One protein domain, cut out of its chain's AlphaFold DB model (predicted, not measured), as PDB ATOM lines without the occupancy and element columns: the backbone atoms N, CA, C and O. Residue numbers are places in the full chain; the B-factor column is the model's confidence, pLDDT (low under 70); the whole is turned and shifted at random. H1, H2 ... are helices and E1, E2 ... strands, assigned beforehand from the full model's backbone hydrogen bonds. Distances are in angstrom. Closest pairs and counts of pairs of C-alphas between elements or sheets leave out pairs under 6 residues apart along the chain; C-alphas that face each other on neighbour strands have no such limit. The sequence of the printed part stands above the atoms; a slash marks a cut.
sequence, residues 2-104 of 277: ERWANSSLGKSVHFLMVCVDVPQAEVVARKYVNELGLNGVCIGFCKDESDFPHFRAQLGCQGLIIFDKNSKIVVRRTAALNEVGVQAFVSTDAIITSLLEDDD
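Overview. This is residues 2 to 104 of the 277 residues of the protein "Hypothetical protein" of Aureoumbra lagunensis (UniProt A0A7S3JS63). A small strand-helix-strand part, with helix H3 packed along the two parallel strands E1 and E2, is joined by a long unnamed stretch to a second part, where the long helix H5 runs near the short strand E3. The short helices H1 and H2 come before E1, and short H4 makes a corner with the beginning of H5. The printed part has 103 residues with five named helices and three named strands, in the order H1, H2, E1, H3, E2, E3, H4, H5. The sheet has the order E1, E2, all parallel, and the class is mixed, helices and strands. The whole is compact, with a radius of gyration of the C-alphas of 14.3 A and spans of 41 by 30 by 29 A.

Arrangement. E1, residues 16 to 19, and E2, residues 42 to 45, are parallel neighbours, with 25 degrees between their directions. Backbone N 17 and O 42 are within hydrogen-bond range at 2.9 A, and N 44 and O 17 at 2.8 A. H3, residues 25 to 36, lies between them in the chain, a strand-helix-strand unit, two parallel neighbour strands with a helix between, whose crossover is right-handed. The closest C-alphas of H3 and E2 are those of Ala 25 and Phe 45, 5.6 A apart; those of H3 and E1 are Ala 25 and Cys 19, at 5.4 A. H1, residues 2 to 5, and H2, residues 8 to 11, are close but not clearly touching, the closest C-alphas being those of Trp 4 and Gly 10, 6.1 A apart. E3, residues 73 to 75, pairs with no named strand, but residues 66 to 67 pair with it, antiparallel. E3 and H5, residues 87 to 104, are near each other, with 5 pairs of C-alphas within 10 A. H4, residues 81 to 84, and H5 only just touch, with 3 pairs of C-alphas within 8 A, and only at the corner, through residues 87 to 89 of H5; the closest C-alphas are those of Leu 81 and Ala 88, at 5.4 A. H3 and H5 are apart. Every O i to N i+4 pair is within hydrogen-bond range in H3, and 12 of 14 are in H5, while H1, H2 and H4 are too short for such a pair.

Along the chain. H5 is 26.4 A from first to last C-alpha and H3 16.1 A. E1 measures 10.1 A, E2 10.3 A. H1 begins at C-alpha 2 (23.821, -23.083, 38.310), E1 at C-alpha 16 (27.591, -24.048, 28.746), and H5 ends at C-alpha 104 (47.332, -33.137, 38.381).

Size, cuts and confidence. The C-alphas of Pro 23 and Asp 104, the two farthest apart, are 42.9 A from each other. The printed part has no cut. The link from E2 to E3, residues 46 to 72, is long. Mean pLDDT of the printed part is 78.6; residues 56 to 62, 82 to 85, 87 and 102 to 104 are under 70.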
ATOM      1  N   GLU A   2      23.469 -24.277  37.499       80.62
ATOM      2  CA  GLU A   2      23.821 -23.083  38.310       80.62
ATOM      3  C   GLU A   2      24.448 -23.417  39.678       80.62
ATOM      4  O   GLU A   2      25.415 -22.797  40.104       80.62
ATOM      5  N   ARG A   3      23.952 -24.459  40.357       82.50
ATOM      6  CA  ARG A   3      24.555 -24.937  41.614       82.50
ATOM      7  C   ARG A   3      25.985 -25.461  41.448       82.50
ATOM      8  O   ARG A   3      26.782 -25.279  42.356       82.50
ATOM      9  N   TRP A   4      26.306 -26.099  40.323       85.31
ATOM     10  CA  TRP A   4      27.674 -26.540  40.035       85.31
ATOM     11  C   TRP A   4      28.574 -25.369  39.662       85.31
ATOM     12  O   TRP A   4      29.701 -25.292  40.134       85.31
ATOM     13  N   ALA A   5      28.060 -24.431  38.869       84.81
ATOM     14  CA  ALA A   5      28.796 -23.229  38.511       84.81
ATOM     15  C   ALA A   5      29.167 -22.376  39.736       84.81
ATOM     16  O   ALA A   5      30.232 -21.776  39.772       84.81
ATOM     17  N   ASN A   6      28.320 -22.374  40.768       81.88
ATOM     18  CA  ASN A   6      28.587 -21.677  42.026       81.88
ATOM     19  C   ASN A   6      29.313 -22.538  43.081       81.88
ATOM     20  O   ASN A   6      29.543 -22.068  44.196       81.88
ATOM     21  N   SER A   7      29.653 -23.796  42.776       83.88
ATOM     22  CA  SER A   7      30.425 -24.660  43.679       83.88
ATOM     23  C   SER A   7      31.932 -24.550  43.411       83.88
ATOM     24  O   SER A   7      32.385 -23.768  42.575       83.88
ATOM     25  N   SER A   8      32.742 -25.352  44.111       81.38
ATOM     26  CA  SER A   8      34.174 -25.481  43.815       81.38
ATOM     27  C   SER A   8      34.449 -25.925  42.376       81.38
ATOM     28  O   SER A   8      35.480 -25.538  41.832       81.38
ATOM     29  N   LEU A   9      33.528 -26.668  41.745       82.50
ATOM     30  CA  LEU A   9      33.657 -27.106  40.354       82.50
ATOM     31  C   LEU A   9      33.675 -25.931  39.377       82.50
ATOM     32  O   LEU A   9      34.436 -25.967  38.418       82.50
ATOM     33  N   GLY A  10      32.913 -24.864  39.632       81.50
ATOM     34  CA  GLY A  10      32.886 -23.675  38.772       81.50
ATOM     35  C   GLY A  10      34.214 -22.922  38.663       81.50
ATOM     36  O   GLY A  10      34.360 -22.063  37.798       81.50
ATOM     37  N   LYS A  11      35.205 -23.248  39.506       83.06
ATOM     38  CA  LYS A  11      36.574 -22.721  39.389       83.06
ATOM     39  C   LYS A  11      37.405 -23.442  38.327       83.06
ATOM     40  O   LYS A  11      38.348 -22.850  37.814       83.06
ATOM     41  N   SER A  12      37.062 -24.693  38.028       84.88
ATOM     42  CA  SER A  12      37.839 -25.578  37.150       84.88
ATOM     43  C   SER A  12      37.057 -26.023  35.912       84.88
ATOM     44  O   SER A  12      37.644 -26.534  34.964       84.88
ATOM     45  N   VAL A  13      35.735 -25.840  35.909       88.88
ATOM     46  CA  VAL A  13      34.826 -26.315  34.864       88.88
ATOM     47  C   VAL A  13      33.967 -25.166  34.360       88.88
ATOM     48  O   VAL A  13      33.343 -24.445  35.139       88.88
ATOM     49  N   HIS A  14      33.881 -25.043  33.038       85.56
ATOM     50  CA  HIS A  14      32.946 -24.137  32.387       85.56
ATOM     51  C   HIS A  14      31.638 -24.853  32.066       85.56
ATOM     52  O   HIS A  14      31.623 -25.920  31.453       85.56
ATOM     53  N   PHE A  15      30.526 -24.234  32.448       86.75
ATOM     54  CA  PHE A  15      29.191 -24.732  32.153       86.75
ATOM     55  C   PHE A  15      28.600 -23.932  30.997       86.75
ATOM     56  O   PHE A  15      28.492 -22.711  31.084       86.75
ATOM     57  N   LEU A  16      28.210 -24.631  29.932       85.00
ATOM     58  CA  LEU A  16      27.591 -24.048  28.746       85.00
ATOM     59  C   LEU A  16      26.191 -24.635  28.554       85.00
ATOM     60  O   LEU A  16      26.025 -25.854  28.547       85.00
ATOM     61  N   MET A  17      25.192 -23.775  28.369       83.56
ATOM     62  CA  MET A  17      23.866 -24.171  27.891       83.56
ATOM     63  C   MET A  17      23.630 -23.542  26.524       83.56
ATOM     64  O   MET A  17      23.859 -22.348  26.351       83.56
ATOM     65  N   VAL A  18      23.173 -24.336  25.557       83.19
ATOM     66  CA  VAL A  18      22.953 -23.879  24.180       83.19
ATOM     67  C   VAL A  18      21.483 -24.041  23.819       83.19
ATOM     68  O   VAL A  18      20.949 -25.147  23.885       83.19
ATOM     69  N   CYS A  19      20.825 -22.943  23.448       81.62
ATOM     70  CA  CYS A  19      19.465 -22.981  22.918       81.62
ATOM     71  C   CYS A  19      19.487 -23.295  21.416       81.62
ATOM     72  O   CYS A  19      20.199 -22.644  20.654       81.62
ATOM     73  N   VAL A  20      18.688 -24.274  20.996       81.94
ATOM     74  CA  VAL A  20      18.581 -24.723  19.594       81.94
ATOM     75  C   VAL A  20      17.193 -24.461  18.998       81.94
ATOM     76  O   VAL A  20      16.870 -24.976  17.934       81.94
ATOM     77  N   ASP A  21      16.359 -23.674  19.683       81.56
ATOM     78  CA  ASP A  21      14.966 -23.398  19.304       81.56
ATOM     79  C   ASP A  21      14.875 -22.333  18.197       81.56
ATOM     80  O   ASP A  21      14.447 -21.194  18.405       81.56
ATOM     81  N   VAL A  22      15.395 -22.657  17.015       78.38
ATOM     82  CA  VAL A  22      15.416 -21.745  15.862       78.38
ATOM     83  C   VAL A  22      14.010 -21.567  15.267       78.38
ATOM     84  O   VAL A  22      13.243 -22.525  15.202       78.38
ATOM     85  N   PRO A  23      13.647 -20.351  14.806       83.38
ATOM     86  CA  PRO A  23      14.486 -19.151  14.680       83.38
ATOM     87  C   PRO A  23      14.532 -18.266  15.941       83.38
ATOM     88  O   PRO A  23      15.140 -17.199  15.916       83.38
ATOM     89  N   GLN A  24      13.881 -18.656  17.042       85.12
ATOM     90  CA  GLN A  24      13.734 -17.819  18.244       85.12
ATOM     91  C   GLN A  24      14.810 -18.070  19.314       85.12
ATOM     92  O   GLN A  24      14.717 -17.525  20.415       85.12
ATOM     93  N   ALA A  25      15.849 -18.846  18.997       82.69
ATOM     94  CA  ALA A  25      16.811 -19.369  19.963       82.69
ATOM     95  C   ALA A  25      17.484 -18.273  20.804       82.69
ATOM     96  O   ALA A  25      17.673 -18.450  22.005       82.69
ATOM     97  N   GLU A  26      17.786 -17.110  20.212       83.81
ATOM     98  CA  GLU A  26      18.332 -15.964  20.949       83.81
ATOM     99  C   GLU A  26      17.336 -15.407  21.977       83.81
ATOM    100  O   GLU A  26      17.691 -15.162  23.134       83.81
ATOM    101  N   VAL A  27      16.082 -15.201  21.567       83.19
ATOM    102  CA  VAL A  27      15.027 -14.650  22.430       83.19
ATOM    103  C   VAL A  27      14.759 -15.605  23.589       83.19
ATOM    104  O   VAL A  27      14.700 -15.176  24.743       83.19
ATOM    105  N   VAL A  28      14.668 -16.903  23.292       82.69
ATOM    106  CA  VAL A  28      14.475 -17.959  24.285       82.69
ATOM    107  C   VAL A  28      15.667 -18.013  25.240       82.69
ATOM    108  O   VAL A  28      15.475 -17.906  26.448       82.69
ATOM    109  N   ALA A  29      16.904 -18.070  24.741       83.00
ATOM    110  CA  ALA A  29      18.105 -18.080  25.578       83.00
ATOM    111  C   ALA A  29      18.156 -16.890  26.554       83.00
ATOM    112  O   ALA A  29      18.387 -17.074  27.751       83.00
ATOM    113  N   ARG A  30      17.880 -15.671  26.068       79.88
ATOM    114  CA  ARG A  30      17.847 -14.455  26.903       79.88
ATOM    115  C   ARG A  30      16.734 -14.498  27.945       79.88
ATOM    116  O   ARG A  30      16.953 -14.089  29.084       79.88
ATOM    117  N   LYS A  31      15.555 -15.004  27.578       83.25
ATOM    118  CA  LYS A  31      14.441 -15.196  28.511       83.25
ATOM    119  C   LYS A  31      14.836 -16.140  29.650       83.25
ATOM    120  O   LYS A  31      14.648 -15.785  30.808       83.25
ATOM    121  N   TYR A  32      15.467 -17.274  29.339       79.44
ATOM    122  CA  TYR A  32      15.931 -18.239  30.343       79.44
ATOM    123  C   TYR A  32      16.968 -17.645  31.306       79.44
ATOM    124  O   TYR A  32      16.875 -17.885  32.506       79.44
ATOM    125  N   VAL A  33      17.920 -16.842  30.813       78.50
ATOM    126  CA  VAL A  33      18.873 -16.119  31.682       78.50
ATOM    127  C   VAL A  33      18.130 -15.236  32.681       78.50
ATOM    128  O   VAL A  33      18.391 -15.311  33.880       78.50
ATOM    129  N   ASN A  34      17.192 -14.425  32.187       76.31
ATOM    130  CA  ASN A  34      16.469 -13.454  33.004       76.31
ATOM    131  C   ASN A  34      15.540 -14.124  34.025       76.31
ATOM    132  O   ASN A  34      15.472 -13.682  35.168       76.31
ATOM    133  N   GLU A  35      14.829 -15.180  33.625       82.75
ATOM    134  CA  GLU A  35      13.847 -15.859  34.479       82.75
ATOM    135  C   GLU A  35      14.496 -16.784  35.512       82.75
ATOM    136  O   GLU A  35      14.000 -16.892  36.633       82.75
ATOM    137  N   LEU A  36      15.607 -17.440  35.162       75.69
ATOM    138  CA  LEU A  36      16.283 -18.392  36.049       75.69
ATOM    139  C   LEU A  36      17.450 -17.778  36.833       75.69
ATOM    140  O   LEU A  36      18.004 -18.449  37.705       75.69
ATOM    141  N   GLY A  37      17.828 -16.528  36.541       76.19
ATOM    142  CA  GLY A  37      18.908 -15.824  37.237       76.19
ATOM    143  C   GLY A  37      20.264 -16.522  37.107       76.19
ATOM    144  O   GLY A  37      21.008 -16.599  38.085       76.19
ATOM    145  N   LEU A  38      20.560 -17.078  35.928       75.56
ATOM    146  CA  LEU A  38      21.788 -17.836  35.672       75.56
ATOM    147  C   LEU A  38      22.977 -16.878  35.556       75.56
ATOM    148  O   LEU A  38      23.072 -16.138  34.579       75.56
ATOM    149  N   ASN A  39      23.881 -16.902  36.537       73.44
ATOM    150  CA  ASN A  39      25.030 -15.993  36.593       73.44
ATOM    151  C   ASN A  39      26.370 -16.731  36.487       73.44
ATOM    152  O   ASN A  39      27.365 -16.134  36.079       73.44
ATOM    153  N   GLY A  40      26.408 -18.020  36.842       70.56
ATOM    154  CA  GLY A  40      27.614 -18.848  36.748       70.56
ATOM    155  C   GLY A  40      27.741 -19.648  35.446       70.56
ATOM    156  O   GLY A  40      28.753 -20.308  35.219       70.56
ATOM    157  N   VAL A  41      26.715 -19.634  34.593       81.56
ATOM    158  CA  VAL A  41      26.635 -20.473  33.389       81.56
ATOM    159  C   VAL A  41      26.708 -19.607  32.135       81.56
ATOM    160  O   VAL A  41      25.987 -18.621  32.005       81.56
ATOM    161  N   CYS A  42      27.541 -20.006  31.173       82.06
ATOM    162  CA  CYS A  42      27.560 -19.399  29.849       82.06
ATOM    163  C   CYS A  42      26.343 -19.873  29.053       82.06
ATOM    164  O   CYS A  42      26.099 -21.075  28.939       82.06
ATOM    165  N   ILE A  43      25.598 -18.941  28.462       80.75
ATOM    166  CA  ILE A  43      24.456 -19.259  27.604       80.75
ATOM    167  C   ILE A  43      24.796 -18.899  26.159       80.75
ATOM    168  O   ILE A  43      25.150 -17.761  25.862       80.75
ATOM    169  N   GLY A  44      24.689 -19.883  25.272       84.25
ATOM    170  CA  GLY A  44      24.796 -19.730  23.825       84.25
ATOM    171  C   GLY A  44      23.478 -20.060  23.126       84.25
ATOM    172  O   GLY A  44      22.537 -20.579  23.732       84.25
ATOM    173  N   PHE A  45      23.411 -19.781  21.831       83.50
ATOM    174  CA  PHE A  45      22.284 -20.151  20.983       83.50
ATOM    175  C   PHE A  45      22.762 -20.418  19.554       83.50
ATOM    176  O   PHE A  45      23.733 -19.807  19.109       83.50
ATOM    177  N   CYS A  46      22.081 -21.319  18.851       81.56
ATOM    178  CA  CYS A  46      22.257 -21.512  17.414       81.56
ATOM    179  C   CYS A  46      21.448 -20.443  16.680       81.56
ATOM    180  O   CYS A  46      20.252 -20.289  16.945       81.56
ATOM    181  N   LYS A  47      22.079 -19.680  15.784       76.06
ATOM    182  CA  LYS A  47      21.388 -18.629  15.030       76.06
ATOM    183  C   LYS A  47      20.455 -19.230  13.980       76.06
ATOM    184  O   LYS A  47      19.356 -18.722  13.765       76.06
ATOM    185  N   ASP A  48      20.900 -20.308  13.353       80.75
ATOM    186  CA  ASP A  48      20.171 -21.077  12.354       80.75
ATOM    187  C   ASP A  48      20.593 -22.558  12.389       80.75
ATOM    188  O   ASP A  48      21.414 -22.969  13.211       80.75
ATOM    189  N   GLU A  49      19.999 -23.380  11.522       79.44
ATOM    190  CA  GLU A  49      20.272 -24.822  11.463       79.44
ATOM    191  C   GLU A  49      21.732 -25.155  11.117       79.44
ATOM    192  O   GLU A  49      22.203 -26.237  11.464       79.44
ATOM    193  N   SER A  50      22.478 -24.250  10.470       79.69
ATOM    194  CA  SER A  50      23.887 -24.502  10.138       79.69
ATOM    195  C   SER A  50      24.805 -24.450  11.364       79.69
ATOM    196  O   SER A  50      25.863 -25.083  11.372       79.69
ATOM    197  N   ASP A  51      24.361 -23.780  12.432       74.56
ATOM    198  CA  ASP A  51      25.039 -23.743  13.730       74.56
ATOM    199  C   ASP A  51      24.759 -24.994  14.582       74.56
ATOM    200  O   ASP A  51      25.275 -25.111  15.700       74.56
ATOM    201  N   PHE A  52      23.918 -25.925  14.116       77.06
ATOM    202  CA  PHE A  52      23.570 -27.102  14.907       77.06
ATOM    203  C   PHE A  52      24.786 -28.020  15.095       77.06
ATOM    204  O   PHE A  52      25.639 -28.151  14.209       77.06
ATOM    205  N   PRO A  53      24.882 -28.720  16.240       71.25
ATOM    206  CA  PRO A  53      25.906 -29.733  16.422       71.25
ATOM    207  C   PRO A  53      25.831 -30.793  15.315       71.25
ATOM    208  O   PRO A  53      24.839 -31.503  15.168       71.25
ATOM    209  N   HIS A  54      26.927 -30.968  14.577       72.38
ATOM    210  CA  HIS A  54      27.047 -31.980  13.517       72.38
ATOM    211  C   HIS A  54      27.229 -33.413  14.055       72.38
ATOM    212  O   HIS A  54      27.388 -34.374  13.302       72.38
ATOM    213  N   PHE A  55      27.238 -33.570  15.375       72.81
ATOM    214  CA  PHE A  55      27.282 -34.844  16.075       72.81
ATOM    215  C   PHE A  55      25.976 -35.031  16.848       72.81
ATOM    216  O   PHE A  55      25.338 -34.059  17.238       72.81
ATOM    217  N   ARG A  56      25.561 -36.284  17.087       60.38
ATOM    218  CA  ARG A  56      24.331 -36.574  17.847       60.38
ATOM    219  C   ARG A  56      24.444 -36.000  19.266       60.38
ATOM    220  O   ARG A  56      25.126 -36.586  20.105       60.38
ATOM    221  N   ALA A  57      23.787 -34.868  19.493       60.91
ATOM    222  CA  ALA A  57      23.922 -34.027  20.678       60.91
ATOM    223  C   ALA A  57      22.574 -33.389  21.042       60.91
ATOM    224  O   ALA A  57      22.435 -32.173  21.073       60.91
ATOM    225  N   GLN A  58      21.547 -34.203  21.273       54.97
ATOM    226  CA  GLN A  58      20.261 -33.694  21.745       54.97
ATOM    227  C   GLN A  58      20.152 -33.960  23.241       54.97
ATOM    228  O   GLN A  58      19.817 -35.061  23.666       54.97
ATOM    229  N   LEU A  59      20.519 -32.967  24.044       61.81
ATOM    230  CA  LEU A  59      20.687 -33.137  25.482       61.81
ATOM    231  C   LEU A  59      20.045 -31.974  26.232       61.81
ATOM    232  O   LEU A  59      20.700 -31.035  26.666       61.81
ATOM    233  N   GLY A  60      18.717 -32.042  26.329       63.69
ATOM    234  CA  GLY A  60      17.957 -31.335  27.359       63.69
ATOM    235  C   GLY A  60      18.001 -32.131  28.665       63.69
ATOM    236  O   GLY A  60      19.063 -32.502  29.155       63.69
ATOM    237  N   CYS A  61      16.840 -32.530  29.184       63.28
ATOM    238  CA  CYS A  61      16.735 -33.479  30.305       63.28
ATOM    239  C   CYS A  61      17.395 -34.854  30.048       63.28
ATOM    240  O   CYS A  61      17.510 -35.661  30.969       63.28
ATOM    241  N   GLN A  62      17.856 -35.104  28.817       69.56
ATOM    242  CA  GLN A  62      18.444 -36.354  28.342       69.56
ATOM    243  C   GLN A  62      19.928 -36.558  28.705       69.56
ATOM    244  O   GLN A  62      20.478 -37.605  28.350       69.56
ATOM    245  N   GLY A  63      20.568 -35.604  29.389       78.81
ATOM    246  CA  GLY A  63      21.946 -35.719  29.884       78.81
ATOM    247  C   GLY A  63      22.804 -34.502  29.537       78.81
ATOM    248  O   GLY A  63      22.287 -33.434  29.232       78.81
ATOM    249  N   LEU A  64      24.123 -34.663  29.598       86.75
ATOM    250  CA  LEU A  64      25.122 -33.624  29.334       86.75
ATOM    251  C   LEU A  64      26.225 -34.149  28.410       86.75
ATOM    252  O   LEU A  64      26.457 -35.359  28.320       86.75
ATOM    253  N   ILE A  65      26.906 -33.219  27.741       85.94
ATOM    254  CA  ILE A  65      28.132 -33.473  26.976       85.94
ATOM    255  C   ILE A  65      29.290 -32.949  27.797       85.94
ATOM    256  O   ILE A  65      29.237 -31.817  28.276       85.94
ATOM    257  N   ILE A  66      30.327 -33.762  27.946       88.75
ATOM    258  CA  ILE A  66      31.536 -33.374  28.665       88.75
ATOM    259  C   ILE A  66      32.668 -33.296  27.656       88.75
ATOM    260  O   ILE A  66      32.931 -34.261  26.930       88.75
ATOM    261  N   PHE A  67      33.320 -32.141  27.628       86.12
ATOM    262  CA  PHE A  67      34.546 -31.903  26.884       86.12
ATOM    263  C   PHE A  67      35.722 -31.872  27.860       86.12
ATOM    264  O   PHE A  67      35.566 -31.417  28.992       86.12
ATOM    265  N   ASP A  68      36.887 -32.346  27.425       86.06
ATOM    266  CA  ASP A  68      38.136 -32.131  28.156       86.06
ATOM    267  C   ASP A  68      38.679 -30.707  27.924       86.06
ATOM    268  O   ASP A  68      38.163 -29.931  27.111       86.06
ATOM    269  N   LYS A  69      39.785 -30.377  28.598       83.88
ATOM    270  CA  LYS A  69      40.504 -29.102  28.433       83.88
ATOM    271  C   LYS A  69      40.993 -28.829  27.001       83.88
ATOM    272  O   LYS A  69      41.265 -27.686  26.651       83.88
ATOM    273  N   ASN A  70      41.095 -29.861  26.161       82.31
ATOM    274  CA  ASN A  70      41.511 -29.771  24.762       82.31
ATOM    275  C   ASN A  70      40.312 -29.720  23.800       82.31
ATOM    276  O   ASN A  70      40.484 -29.917  22.595       82.31
ATOM    277  N   SER A  71      39.100 -29.473  24.313       78.19
ATOM    278  CA  SER A  71      37.850 -29.446  23.541       78.19
ATOM    279  C   SER A  71      37.506 -30.776  22.853       78.19
ATOM    280  O   SER A  71      36.751 -30.801  21.878       78.19
ATOM    281  N   LYS A  72      38.025 -31.906  23.346       83.62
ATOM    282  CA  LYS A  72      37.626 -33.236  22.873       83.62
ATOM    283  C   LYS A  72      36.425 -33.727  23.657       83.62
ATOM    284  O   LYS A  72      36.385 -33.620  24.876       83.62
ATOM    285  N   ILE A  73      35.458 -34.316  22.959       81.88
ATOM    286  CA  ILE A  73      34.292 -34.923  23.605       81.88
ATOM    287  C   ILE A  73      34.738 -36.177  24.358       81.88
ATOM    288  O   ILE A  73      35.123 -37.170  23.740       81.88
ATOM    289  N   VAL A  74      34.618 -36.131  25.679       83.94
ATOM    290  CA  VAL A  74      34.864 -37.253  26.588       83.94
ATOM    291  C   VAL A  74      33.587 -38.070  26.763       83.94
ATOM    292  O   VAL A  74      33.595 -39.292  26.653       83.94
ATOM    293  N   VAL A  75      32.456 -37.387  26.966       84.38
ATOM    294  CA  VAL A  75      31.146 -38.025  27.126       84.38
ATOM    295  C   VAL A  75      30.146 -37.361  26.203       84.38
ATOM    296  O   VAL A  75      29.902 -36.165  26.299       84.38
ATOM    297  N   ARG A  76      29.543 -38.153  25.311       79.56
ATOM    298  CA  ARG A  76      28.517 -37.680  24.364       79.56
ATOM    299  C   ARG A  76      27.125 -37.574  24.976       79.56
ATOM    300  O   ARG A  76      26.286 -36.891  24.406       79.56
ATOM    301  N   ARG A  77      26.878 -38.307  26.064       82.19
ATOM    302  CA  ARG A  77      25.614 -38.338  26.800       82.19
ATOM    303  C   ARG A  77      25.835 -38.926  28.189       82.19
ATOM    304  O   ARG A  77      26.071 -40.127  28.313       82.19
ATOM    305  N   THR A  78      25.777 -38.084  29.216       83.50
ATOM    306  CA  THR A  78      25.698 -38.555  30.607       83.50
ATOM    307  C   THR A  78      24.335 -39.198  30.883       83.50
ATOM    308  O   THR A  78      23.428 -39.147  30.048       83.50
ATOM    309  N   ALA A  79      24.190 -39.832  32.048       78.50
ATOM    310  CA  ALA A  79      22.902 -40.363  32.473       78.50
ATOM    311  C   ALA A  79      21.859 -39.237  32.546       78.50
ATOM    312  O   ALA A  79      22.154 -38.127  32.993       78.50
ATOM    313  N   ALA A  80      20.649 -39.519  32.078       76.25
ATOM    314  CA  ALA A  80      19.616 -38.509  31.966       76.25
ATOM    315  C   ALA A  80      18.869 -38.307  33.291       76.25
ATOM    316  O   ALA A  80      18.611 -39.267  34.020       76.25
ATOM    317  N   LEU A  81      18.462 -37.068  33.578       70.56
ATOM    318  CA  LEU A  81      17.693 -36.751  34.786       70.56
ATOM    319  C   LEU A  81      16.363 -37.515  34.813       70.56
ATOM    320  O   LEU A  81      15.959 -38.012  35.857       70.56
ATOM    321  N   ASN A  82      15.708 -37.657  33.662       67.38
ATOM    322  CA  ASN A  82      14.468 -38.424  33.539       67.38
ATOM    323  C   ASN A  82      14.685 -39.950  33.612       67.38
ATOM    324  O   ASN A  82      13.753 -40.684  33.916       67.38
ATOM    325  N   GLU A  83      15.901 -40.445  33.362       66.31
ATOM    326  CA  GLU A  83      16.211 -41.879  33.441       66.31
ATOM    327  C   GLU A  83      16.568 -42.311  34.869       66.31
ATOM    328  O   GLU A  83      16.119 -43.364  35.322       66.31
ATOM    329  N   VAL A  84      17.380 -41.517  35.578       68.25
ATOM    330  CA  VAL A  84      17.975 -41.914  36.873       68.25
ATOM    331  C   VAL A  84      17.828 -40.867  37.986       68.25
ATOM    332  O   VAL A  84      18.447 -40.992  39.044       68.25
ATOM    333  N   GLY A  85      17.019 -39.826  37.781       67.06
ATOM    334  CA  GLY A  85      16.782 -38.786  38.780       67.06
ATOM    335  C   GLY A  85      18.056 -38.022  39.148       67.06
ATOM    336  O   GLY A  85      18.955 -37.821  38.328       67.06
ATOM    337  N   VAL A  86      18.160 -37.606  40.412       70.69
ATOM    338  CA  VAL A  86      19.304 -36.828  40.926       70.69
ATOM    339  C   VAL A  86      20.641 -37.571  40.770       70.69
ATOM    340  O   VAL A  86      21.693 -36.937  40.683       70.69
ATOM    341  N   GLN A  87      20.621 -38.901  40.630       67.69
ATOM    342  CA  GLN A  87      21.825 -39.706  40.404       67.69
ATOM    343  C   GLN A  87      22.532 -39.376  39.079       67.69
ATOM    344  O   GLN A  87      23.739 -39.603  38.943       67.69
ATOM    345  N   ALA A  88      21.815 -38.784  38.118       77.25
ATOM    346  CA  ALA A  88      22.400 -38.242  36.894       77.25
ATOM    347  C   ALA A  88      23.536 -37.254  37.207       77.25
ATOM    348  O   ALA A  88      24.597 -37.299  36.582       77.25
ATOM    349  N   PHE A  89      23.350 -36.420  38.231       81.81
ATOM    350  CA  PHE A  89      24.344 -35.439  38.655       81.81
ATOM    351  C   PHE A  89      25.526 -36.102  39.366       81.81
ATOM    352  O   PHE A  89      26.661 -35.822  39.011       81.81
ATOM    353  N   VAL A  90      25.280 -37.067  40.260       76.62
ATOM    354  CA  VAL A  90      26.353 -37.790  40.974       76.62
ATOM    355  C   VAL A  90      27.281 -38.531  40.006       76.62
ATOM    356  O   VAL A  90      28.501 -38.489  40.141       76.62
ATOM    357  N   SER A  91      26.713 -39.199  38.998       76.50
ATOM    358  CA  SER A  91      27.518 -39.878  37.971       76.50
ATOM    359  C   SER A  91      28.321 -38.898  37.111       76.50
ATOM    360  O   SER A  91      29.447 -39.201  36.728       76.50
ATOM    361  N   THR A  92      27.765 -37.714  36.847       85.75
ATOM    362  CA  THR A  92      28.461 -36.644  36.129       85.75
ATOM    363  C   THR A  92      29.611 -36.073  36.963       85.75
ATOM    364  O   THR A  92      30.704 -35.908  36.429       85.75
ATOM    365  N   ASP A  93      29.403 -35.852  38.265       84.62
ATOM    366  CA  ASP A  93      30.440 -35.378  39.190       84.62
ATOM    367  C   ASP A  93      31.642 -36.327  39.210       84.62
ATOM    368  O   ASP A  93      32.775 -35.877  39.089       84.62
ATOM    369  N   ALA A  94      31.410 -37.643  39.277       80.50
ATOM    370  CA  ALA A  94      32.490 -38.631  39.269       80.50
ATOM    371  C   ALA A  94      33.352 -38.569  37.992       80.50
ATOM    372  O   ALA A  94      34.574 -38.686  38.064       80.50
ATOM    373  N   ILE A  95      32.725 -38.357  36.829       83.94
ATOM    374  CA  ILE A  95      33.442 -38.219  35.552       83.94
ATOM    375  C   ILE A  95      34.284 -36.940  35.551       83.94
ATOM    376  O   ILE A  95      35.443 -36.969  35.148       83.94
ATOM    377  N   ILE A  96      33.709 -35.825  36.005       85.81
ATOM    378  CA  ILE A  96      34.405 -34.537  36.068       85.81
ATOM    379  C   ILE A  96      35.592 -34.612  37.032       85.81
ATOM    380  O   ILE A  96      36.681 -34.184  36.667       85.81
ATOM    381  N   THR A  97      35.416 -35.185  38.225       83.25
ATOM    382  CA  THR A  97      36.498 -35.338  39.208       83.25
ATOM    383  C   THR A  97      37.655 -36.157  38.644       83.25
ATOM    384  O   THR A  97      38.790 -35.710  38.731       83.25
ATOM    385  N   SER A  98      37.377 -37.282  37.975       83.19
ATOM    386  CA  SER A  98      38.420 -38.088  37.322       83.19
ATOM    387  C   SER A  98      39.199 -37.292  36.272       83.19
ATOM    388  O   SER A  98      40.413 -37.424  36.195       83.19
ATOM    389  N   LEU A  99      38.526 -36.442  35.487       84.00
ATOM    390  CA  LEU A  99      39.196 -35.594  34.493       84.00
ATOM    391  C   LEU A  99      40.076 -34.511  35.123       84.00
ATOM    392  O   LEU A  99      41.048 -34.092  34.501       84.00
ATOM    393  N   LEU A 100      39.713 -34.031  36.313       83.25
ATOM    394  CA  LEU A 100      40.495 -33.043  37.052       83.25
ATOM    395  C   LEU A 100      41.695 -33.693  37.759       83.25
ATOM    396  O   LEU A 100      42.772 -33.110  37.761       83.25
ATOM    397  N   GLU A 101      41.533 -34.900  38.305       80.06
ATOM    398  CA  GLU A 101      42.613 -35.672  38.942       80.06
ATOM    399  C   GLU A 101      43.663 -36.143  37.923       80.06
ATOM    400  O   GLU A 101      44.860 -36.028  38.176       80.06
ATOM    401  N   ASP A 102      43.232 -36.577  36.732       67.94
ATOM    402  CA  ASP A 102      44.131 -36.936  35.624       67.94
ATOM    403  C   ASP A 102      44.985 -35.746  35.142       67.94
ATOM    404  O   ASP A 102      45.992 -35.949  34.459       67.94
ATOM    405  N   ASP A 103      44.586 -34.510  35.463       60.41
ATOM    406  CA  ASP A 103      45.312 -33.295  35.095       60.41
ATOM    407  C   ASP A 103      46.459 -32.968  36.067       60.41
ATOM    408  O   ASP A 103      47.489 -32.428  35.653       60.41
ATOM    409  N   ASP A 104      46.323 -33.362  37.338       56.38
ATOM    410  CA  ASP A 104      47.332 -33.137  38.381       56.38
ATOM    411  C   ASP A 104      48.526 -34.115  38.274       56.38
ATOM    412  O   ASP A 104      49.635 -33.789  38.709       56.38
TER     413      ASP A 104